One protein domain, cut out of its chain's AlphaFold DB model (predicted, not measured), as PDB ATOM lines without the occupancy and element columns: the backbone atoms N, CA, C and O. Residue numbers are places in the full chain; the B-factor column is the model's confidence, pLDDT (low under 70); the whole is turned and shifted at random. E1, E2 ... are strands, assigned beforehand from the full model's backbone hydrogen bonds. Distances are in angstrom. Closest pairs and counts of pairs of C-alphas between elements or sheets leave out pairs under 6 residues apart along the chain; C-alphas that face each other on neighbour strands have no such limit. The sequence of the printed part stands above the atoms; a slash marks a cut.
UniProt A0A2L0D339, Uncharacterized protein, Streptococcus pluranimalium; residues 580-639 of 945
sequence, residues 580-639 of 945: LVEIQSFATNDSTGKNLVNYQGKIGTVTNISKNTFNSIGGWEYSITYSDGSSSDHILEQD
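What this domain is: This is residues 580 to 639 of the 945 residues of an uncharacterized protein of Streptococcus pluranimalium (UniProt A0A2L0D339). A strongly twisted sheet of four strands curves like a partly open shell, and the long loop of residues 584 to 602 covers its open side. The turns after E2 and after E3 reach opposite ends of the longest axis. The printed part has 60 residues, with no named helix and four named strands, E1 to E4 along the chain; the sheet's order is E1, E2, E3, E4, with antiparallel neighbours throughout. The class is all strand, though under half of the residues, 26 of 60, are in named elements. The whole is compact, with a radius of gyration of the C-alphas of 10.4 A and spans of 31 by 21 by 15 A.

How they stand to each other: The sheet is a meander, each strand the antiparallel neighbour of the one before: E1 is residues 580 to 583, E2 603 to 611, E3 620 to 626 and E4 631 to 636. E2 and E3 are inner strands and form a hairpin, with an angle of 149 degrees between their directions. N 605 and O 625 are 2.8 A apart, within hydrogen-bond range, and so are N 610 and O 621 at 2.9 A. E2 bends by 70 degrees at residue 607. E1, an edge strand, forms a hairpin with E2; the C-alphas of 582 and 603 face each other at 4.4 A, and N 581 and O 604 are within hydrogen-bond range at 2.9 A. E4, the other edge strand, forms a hairpin with E3 at 155 degrees; N 622 and O 635 are 2.8 A apart and N 632 and O 624 are 2.9 A apart, both within hydrogen-bond range. E1 and E4 are only just apart, their closest C-alphas 8.4 A from each other. From edge to edge the strands' lines turn by 107 degrees, and the way across the sheet turns by 56 degrees.

Where its parts are: E2, the longest strand by residues, spans 21.5 A from C-alpha 603 at (-2.050, 4.695, 47.767) to C-alpha 611 at (10.778, 3.996, 30.469). E3 spans 19.4 A and E4 14.2 A, the latter ending at C-alpha 636 at (7.561, 9.419, 37.668). E1 begins at C-alpha 580 at (2.033, -0.690, 46.905) and spans 10.3 A.

The domain as a whole: The C-alphas of Ser 616 and Asp 628, the two farthest apart, are 31.7 A from each other. The link from E1 to E2 is long, with 19 residues; that from E2 to E3 is short, with 8, and that from E3 to E4 is tight, with 4. The printed part has no cut. The mean pLDDT of the printed part of this model is 91.1, and one residue, Ser 616, is under 70.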
ATOM      1  N   LEU A 580       2.748  -1.900  46.494       96.44
ATOM      2  CA  LEU A 580       2.033  -0.690  46.905       96.44
ATOM      3  C   LEU A 580       2.971   0.526  46.925       96.44
ATOM      4  O   LEU A 580       4.112   0.451  47.393       96.44
ATOM      5  N   VAL A 581       2.454   1.659  46.460       97.44
ATOM      6  CA  VAL A 581       3.136   2.959  46.430       97.44
ATOM      7  C   VAL A 581       2.172   4.090  46.788       97.44
ATOM      8  O   VAL A 581       0.973   4.006  46.519       97.44
ATOM      9  N   GLU A 582       2.699   5.157  47.385       96.50
ATOM     10  CA  GLU A 582       1.990   6.418  47.631       96.50
ATOM     11  C   GLU A 582       2.496   7.491  46.660       96.50
ATOM     12  O   GLU A 582       3.710   7.653  46.515       96.50
ATOM     13  N   ILE A 583       1.592   8.259  46.042       96.06
ATOM     14  CA  ILE A 583       1.966   9.478  45.304       96.06
ATOM     15  C   ILE A 583       2.256  10.595  46.308       96.06
ATOM     16  O   ILE A 583       1.407  10.954  47.124       96.06
ATOM     17  N   GLN A 584       3.462  11.154  46.262       94.25
ATOM     18  CA  GLN A 584       3.944  12.100  47.268       94.25
ATOM     19  C   GLN A 584       3.262  13.471  47.160       94.25
ATOM     20  O   GLN A 584       2.873  13.915  46.084       94.25
ATOM     21  N   SER A 585       3.160  14.197  48.278       91.31
ATOM     22  CA  SER A 585       2.441  15.483  48.365       91.31
ATOM     23  C   SER A 585       3.086  16.661  47.616       91.31
ATOM     24  O   SER A 585       2.592  17.779  47.703       91.31
ATOM     25  N   PHE A 586       4.193  16.435  46.905       93.88
ATOM     26  CA  PHE A 586       4.809  17.400  45.989       93.88
ATOM     27  C   PHE A 586       4.636  17.015  44.507       93.88
ATOM     28  O   PHE A 586       4.993  17.803  43.633       93.88
ATOM     29  N   ALA A 587       4.084  15.833  44.209       95.44
ATOM     30  CA  ALA A 587       3.858  15.355  42.850       95.44
ATOM     31  C   ALA A 587       2.780  16.215  42.175       95.44
ATOM     32  O   ALA A 587       1.592  16.112  42.490       95.44
ATOM     33  N   THR A 588       3.187  17.125  41.292       94.88
ATOM     34  CA  THR A 588       2.275  18.108  40.680       94.88
ATOM     35  C   THR A 588       1.758  17.669  39.316       94.88
ATOM     36  O   THR A 588       0.586  17.908  39.029       94.88
ATOM     37  N   ASN A 589       2.586  17.012  38.497       93.31
ATOM     38  CA  ASN A 589       2.226  16.525  37.163       93.31
ATOM     39  C   ASN A 589       2.967  15.215  36.836       93.31
ATOM     40  O   ASN A 589       4.064  15.001  37.343       93.31
ATOM     41  N   ASP A 590       2.383  14.368  35.986       93.31
ATOM     42  CA  ASP A 590       2.997  13.126  35.495       93.31
ATOM     43  C   ASP A 590       4.039  13.375  34.387       93.31
ATOM     44  O   ASP A 590       4.299  14.522  34.004       93.31
ATOM     45  N   SER A 591       4.651  12.311  33.847       87.94
ATOM     46  CA  SER A 591       5.704  12.446  32.831       87.94
ATOM     47  C   SER A 591       5.233  13.155  31.550       87.94
ATOM     48  O   SER A 591       6.048  13.794  30.875       87.94
ATOM     49  N   THR A 592       3.925  13.121  31.262       86.38
ATOM     50  CA  THR A 592       3.275  13.779  30.117       86.38
ATOM     51  C   THR A 592       2.888  15.237  30.387       86.38
ATOM     52  O   THR A 592       2.575  15.970  29.449       86.38
ATOM     53  N   GLY A 593       2.931  15.679  31.649       87.06
ATOM     54  CA  GLY A 593       2.509  17.015  32.080       87.06
ATOM     55  C   GLY A 593       1.039  17.114  32.505       87.06
ATOM     56  O   GLY A 593       0.533  18.226  32.663       87.06
ATOM     57  N   LYS A 594       0.338  15.992  32.706       91.12
ATOM     58  CA  LYS A 594      -1.035  15.967  33.238       91.12
ATOM     59  C   LYS A 594      -1.010  16.070  34.768       91.12
ATOM     60  O   LYS A 594      -0.192  15.445  35.432       91.12
ATOM     61  N   ASN A 595      -1.929  16.855  35.329       94.06
ATOM     62  CA  ASN A 595      -1.956  17.198  36.752       94.06
ATOM     63  C   ASN A 595      -2.200  15.986  37.682       94.06
ATOM     64  O   ASN A 595      -3.116  15.192  37.451       94.06
ATOM     65  N   LEU A 596      -1.421  15.904  38.767       94.62
ATOM     66  CA  LEU A 596      -1.469  14.848  39.789       94.62
ATOM     67  C   LEU A 596      -1.950  15.312  41.171       94.62
ATOM     68  O   LEU A 596      -2.033  14.491  42.083       94.62
ATOM     69  N   VAL A 597      -2.313  16.586  41.351       94.88
ATOM     70  CA  VAL A 597      -2.654  17.152  42.672       94.88
ATOM     71  C   VAL A 597      -3.807  16.385  43.335       94.88
ATOM     72  O   VAL A 597      -3.728  16.045  44.511       94.88
ATOM     73  N   ASN A 598      -4.821  15.986  42.560       92.19
ATOM     74  CA  ASN A 598      -5.964  15.188  43.038       92.19
ATOM     75  C   ASN A 598      -5.629  13.718  43.386       92.19
ATOM     76  O   ASN A 598      -6.500  12.983  43.853       92.19
ATOM     77  N   TYR A 599      -4.391  13.278  43.148       92.12
ATOM     78  CA  TYR A 599      -3.883  11.944  43.482       92.12
ATOM     79  C   TYR A 599      -2.814  11.979  44.588       92.12
ATOM     80  O   TYR A 599      -2.381  10.921  45.043       92.12
ATOM     81  N   GLN A 600      -2.405  13.162  45.059       93.44
ATOM     82  CA  GLN A 600      -1.448  13.304  46.157       93.44
ATOM     83  C   GLN A 600      -1.956  12.615  47.430       93.44
ATOM     84  O   GLN A 600      -3.082  12.827  47.877       93.44
ATOM     85  N   GLY A 601      -1.113  11.774  48.024       90.94
ATOM     86  CA  GLY A 601      -1.442  10.968  49.195       90.94
ATOM     87  C   GLY A 601      -2.316   9.738  48.919       90.94
ATOM     88  O   GLY A 601      -2.520   8.967  49.859       90.94
ATOM     89  N   LYS A 602      -2.801   9.507  47.683       92.94
ATOM     90  CA  LYS A 602      -3.436   8.228  47.323       92.94
ATOM     91  C   LYS A 602      -2.395   7.109  47.312       92.94
ATOM     92  O   LYS A 602      -1.277   7.285  46.823       92.94
ATOM     93  N   ILE A 603      -2.815   5.943  47.792       95.06
ATOM     94  CA  ILE A 603      -2.050   4.695  47.767       95.06
ATOM     95  C   ILE A 603      -2.656   3.759  46.719       95.06
ATOM     96  O   ILE A 603      -3.876   3.624  46.627       95.06
ATOM     97  N   GLY A 604      -1.808   3.122  45.915       95.19
ATOM     98  CA  GLY A 604      -2.229   2.196  44.865       95.19
ATOM     99  C   GLY A 604      -1.150   1.177  44.513       95.19
ATOM    100  O   GLY A 604      -0.015   1.257  44.979       95.19
ATOM    101  N   THR A 605      -1.520   0.205  43.685       97.00
ATOM    102  CA  THR A 605      -0.658  -0.906  43.269       97.00
ATOM    103  C   THR A 605      -0.017  -0.609  41.918       97.00
ATOM    104  O   THR A 605      -0.722  -0.275  40.965       97.00
ATOM    105  N   VAL A 606       1.299  -0.796  41.799       98.38
ATOM    106  CA  VAL A 606       2.019  -0.711  40.519       98.38
ATOM    107  C   VAL A 606       1.565  -1.838  39.587       98.38
ATOM    108  O   VAL A 606       1.793  -3.020  39.861       98.38
ATOM    109  N   THR A 607       0.944  -1.493  38.461       98.00
ATOM    110  CA  THR A 607       0.418  -2.442  37.466       98.00
ATOM    111  C   THR A 607       1.253  -2.515  36.190       98.00
ATOM    112  O   THR A 607       1.256  -3.563  35.536       98.00
ATOM    113  N   ASN A 608       2.019  -1.475  35.859       97.38
ATOM    114  CA  ASN A 608       2.994  -1.478  34.766       97.38
ATOM    115  C   ASN A 608       4.230  -0.632  35.111       97.38
ATOM    116  O   ASN A 608       4.163   0.245  35.972       97.38
ATOM    117  N   ILE A 609       5.339  -0.906  34.424       95.81
ATOM    118  CA  ILE A 609       6.605  -0.175  34.526       95.81
ATOM    119  C   ILE A 609       7.065   0.125  33.096       95.81
ATOM    120  O   ILE A 609       7.223  -0.803  32.300       95.81
ATOM    121  N   SER A 610       7.287   1.394  32.765       90.38
ATOM    122  CA  SER A 610       7.785   1.845  31.458       90.38
ATOM    123  C   SER A 610       8.989   2.774  31.612       90.38
ATOM    124  O   SER A 610       9.258   3.320  32.681       90.38
ATOM    125  N   LYS A 611       9.759   2.944  30.531       85.81
ATOM    126  CA  LYS A 611      10.778   3.996  30.469       85.81
ATOM    127  C   LYS A 611      10.078   5.340  30.284       85.81
ATOM    128  O   LYS A 611       9.315   5.486  29.328       85.81
ATOM    129  N   ASN A 612      10.374   6.324  31.130       83.56
ATOM    130  CA  ASN A 612       9.938   7.694  30.886       83.56
ATOM    131  C   ASN A 612      10.689   8.207  29.658       83.56
ATOM    132  O   ASN A 612      11.894   8.458  29.697       83.56
ATOM    133  N   THR A 613       9.949   8.352  28.567       74.38
ATOM    134  CA  THR A 613      10.431   8.918  27.304       74.38
ATOM    135  C   THR A 613       9.785  10.282  27.014       74.38
ATOM    136  O   THR A 613      10.146  10.971  26.055       74.38
ATOM    137  N   PHE A 614       8.850  10.710  27.870       70.62
ATOM    138  CA  PHE A 614       7.995  11.877  27.680       70.62
ATOM    139  C   PHE A 614       8.640  13.198  28.098       70.62
ATOM    140  O   PHE A 614       8.148  14.249  27.710       70.62
ATOM    141  N   ASN A 615       9.763  13.214  28.816       71.62
ATOM    142  CA  ASN A 615      10.439  14.465  29.177       71.62
ATOM    143  C   ASN A 615      11.950  14.275  29.411       71.62
ATOM    144  O   ASN A 615      12.489  13.183  29.257       71.62
ATOM    145  N   SER A 616      12.647  15.364  29.743       66.69
ATOM    146  CA  SER A 616      14.097  15.391  29.976       66.69
ATOM    147  C   SER A 616      14.548  14.811  31.325       66.69
ATOM    148  O   SER A 616      15.752  14.718  31.548       66.69
ATOM    149  N   ILE A 617      13.626  14.410  32.210       73.00
ATOM    150  CA  ILE A 617      13.954  13.720  33.471       73.00
ATOM    151  C   ILE A 617      14.420  12.287  33.165       73.00
ATOM    152  O   ILE A 617      15.340  11.779  33.804       73.00
ATOM    153  N   GLY A 618      13.816  11.646  32.155       76.25
ATOM    154  CA  GLY A 618      14.075  10.249  31.818       76.25
ATOM    155  C   GLY A 618      13.768   9.302  32.984       76.25
ATOM    156  O   GLY A 618      12.906   9.581  33.820       76.25
ATOM    157  N   GLY A 619      14.484   8.177  33.047       84.44
ATOM    158  CA  GLY A 619      14.317   7.183  34.110       84.44
ATOM    159  C   GLY A 619      13.066   6.319  33.937       84.44
ATOM    160  O   GLY A 619      12.648   6.037  32.812       84.44
ATOM    161  N   TRP A 620      12.493   5.867  35.051       90.69
ATOM    162  CA  TRP A 620      11.314   5.000  35.071       90.69
ATOM    163  C   TRP A 620      10.029   5.779  35.360       90.69
ATOM    164  O   TRP A 620      10.012   6.744  36.129       90.69
ATOM    165  N   GLU A 621       8.947   5.308  34.758       93.94
ATOM    166  CA  GLU A 621       7.576   5.713  35.047       93.94
ATOM    167  C   GLU A 621       6.694   4.481  35.292       93.94
ATOM    168  O   GLU A 621       7.029   3.354  34.911       93.94
ATOM    169  N   TYR A 622       5.557   4.706  35.941       98.00
ATOM    170  CA  TYR A 622       4.721   3.653  36.497       98.00
ATOM    171  C   TYR A 622       3.242   3.873  36.176       98.00
ATOM    172  O   TYR A 622       2.737   4.994  36.258       98.00
ATOM    173  N   SER A 623       2.541   2.777  35.877       97.94
ATOM    174  CA  SER A 623       1.076   2.727  35.950       97.94
ATOM    175  C   SER A 623       0.658   2.229  37.322       97.94
ATOM    176  O   SER A 623       1.201   1.238  37.820       97.94
ATOM    177  N   ILE A 624      -0.315   2.905  37.923       98.12
ATOM    178  CA  ILE A 624      -0.796   2.659  39.281       98.12
ATOM    179  C   ILE A 624      -2.310   2.517  39.241       98.12
ATOM    180  O   ILE A 624      -2.993   3.352  38.653       98.12
ATOM    181  N   THR A 625      -2.837   1.483  39.890       96.50
ATOM    182  CA  THR A 625      -4.280   1.264  40.055       96.50
ATOM    183  C   THR A 625      -4.648   1.387  41.530       96.50
ATOM    184  O   THR A 625      -3.985   0.801  42.387       96.50
ATOM    185  N   TYR A 626      -5.689   2.160  41.833       92.69
ATOM    186  CA  TYR A 626      -6.148   2.436  43.197       92.69
ATOM    187  C   TYR A 626      -7.302   1.501  43.604       92.69
ATOM    188  O   TYR A 626      -7.879   0.803  42.771       92.69
ATOM    189  N   SER A 627      -7.662   1.495  44.891       84.94
ATOM    190  CA  SER A 627      -8.766   0.680  45.436       84.94
ATOM    191  C   SER A 627     -10.141   1.019  44.845       84.94
ATOM    192  O   SER A 627     -10.991   0.141  44.735       84.94
ATOM    193  N   ASP A 628     -10.342   2.264  44.403       85.19
ATOM    194  CA  ASP A 628     -11.549   2.721  43.697       85.19
ATOM    195  C   ASP A 628     -11.646   2.229  42.232       85.19
ATOM    196  O   ASP A 628     -12.614   2.533  41.536       85.19
ATOM    197  N   GLY A 629     -10.656   1.464  41.755       87.19
ATOM    198  CA  GLY A 629     -10.588   0.934  40.393       87.19
ATOM    199  C   GLY A 629     -10.117   1.939  39.338       87.19
ATOM    200  O   GLY A 629      -9.938   1.552  38.183       87.19
ATOM    201  N   SER A 630      -9.878   3.204  39.702       91.00
ATOM    202  CA  SER A 630      -9.232   4.173  38.811       91.00
ATOM    203  C   SER A 630      -7.732   3.894  38.670       91.00
ATOM    204  O   SER A 630      -7.130   3.163  39.466       91.00
ATOM    205  N   SER A 631      -7.108   4.483  37.651       93.94
ATOM    206  CA  SER A 631      -5.667   4.389  37.430       93.94
ATOM    207  C   SER A 631      -5.042   5.723  37.046       93.94
ATOM    208  O   SER A 631      -5.691   6.594  36.462       93.94
ATOM    209  N   SER A 632      -3.749   5.842  37.339       95.06
ATOM    210  CA  SER A 632      -2.883   6.868  36.772       95.06
ATOM    211  C   SER A 632      -1.663   6.212  36.144       95.06
ATOM    212  O   SER A 632      -0.952   5.450  36.799       95.06
ATOM    213  N   ASP A 633      -1.436   6.520  34.877       94.62
ATOM    214  CA  ASP A 633      -0.261   6.117  34.111       94.62
ATOM    215  C   ASP A 633       0.831   7.195  34.177       94.62
ATOM    216  O   ASP A 633       0.592   8.292  34.683       94.62
ATOM    217  N   HIS A 634       2.019   6.888  33.649       94.56
ATOM    218  CA  HIS A 634       3.112   7.852  33.456       94.56
ATOM    219  C   HIS A 634       3.656   8.519  34.739       94.56
ATOM    220  O   HIS A 634       4.330   9.550  34.675       94.56
ATOM    221  N   ILE A 635       3.412   7.936  35.918       97.31
ATOM    222  CA  ILE A 635       3.861   8.503  37.196       97.31
ATOM    223  C   ILE A 635       5.372   8.326  37.348       97.31
ATOM    224  O   ILE A 635       5.872   7.206  37.270       97.31
ATOM    225  N   LEU A 636       6.101   9.420  37.574       94.50
ATOM    226  CA  LEU A 636       7.561   9.419  37.668       94.50
ATOM    227  C   LEU A 636       8.051   8.707  38.939       94.50
ATOM    228  O   LEU A 636       7.472   8.856  40.012       94.50
ATOM    229  N   GLU A 637       9.177   7.995  38.846       95.12
ATOM    230  CA  GLU A 637       9.781   7.263  39.974       95.12
ATOM    231  C   GLU A 637      10.011   8.119  41.234       95.12
ATOM    232  O   GLU A 637       9.811   7.651  42.354       95.12
ATOM    233  N   GLN A 638      10.396   9.384  41.049       93.69
ATOM    234  CA  GLN A 638      10.651  10.358  42.120       93.69
ATOM    235  C   GLN A 638       9.383  10.799  42.877       93.69
ATOM    236  O   GLN A 638       9.447  11.152  44.056       93.69
ATOM    237  N   ASP A 639       8.229  10.759  42.209       96.44
ATOM    238  CA  ASP A 639       6.939  11.203  42.744       96.44
ATOM    239  C   ASP A 639       6.260  10.110  43.583       96.44
ATOM    240  O   ASP A 639       5.188  10.326  44.149       96.44
TER     241      ASP A 639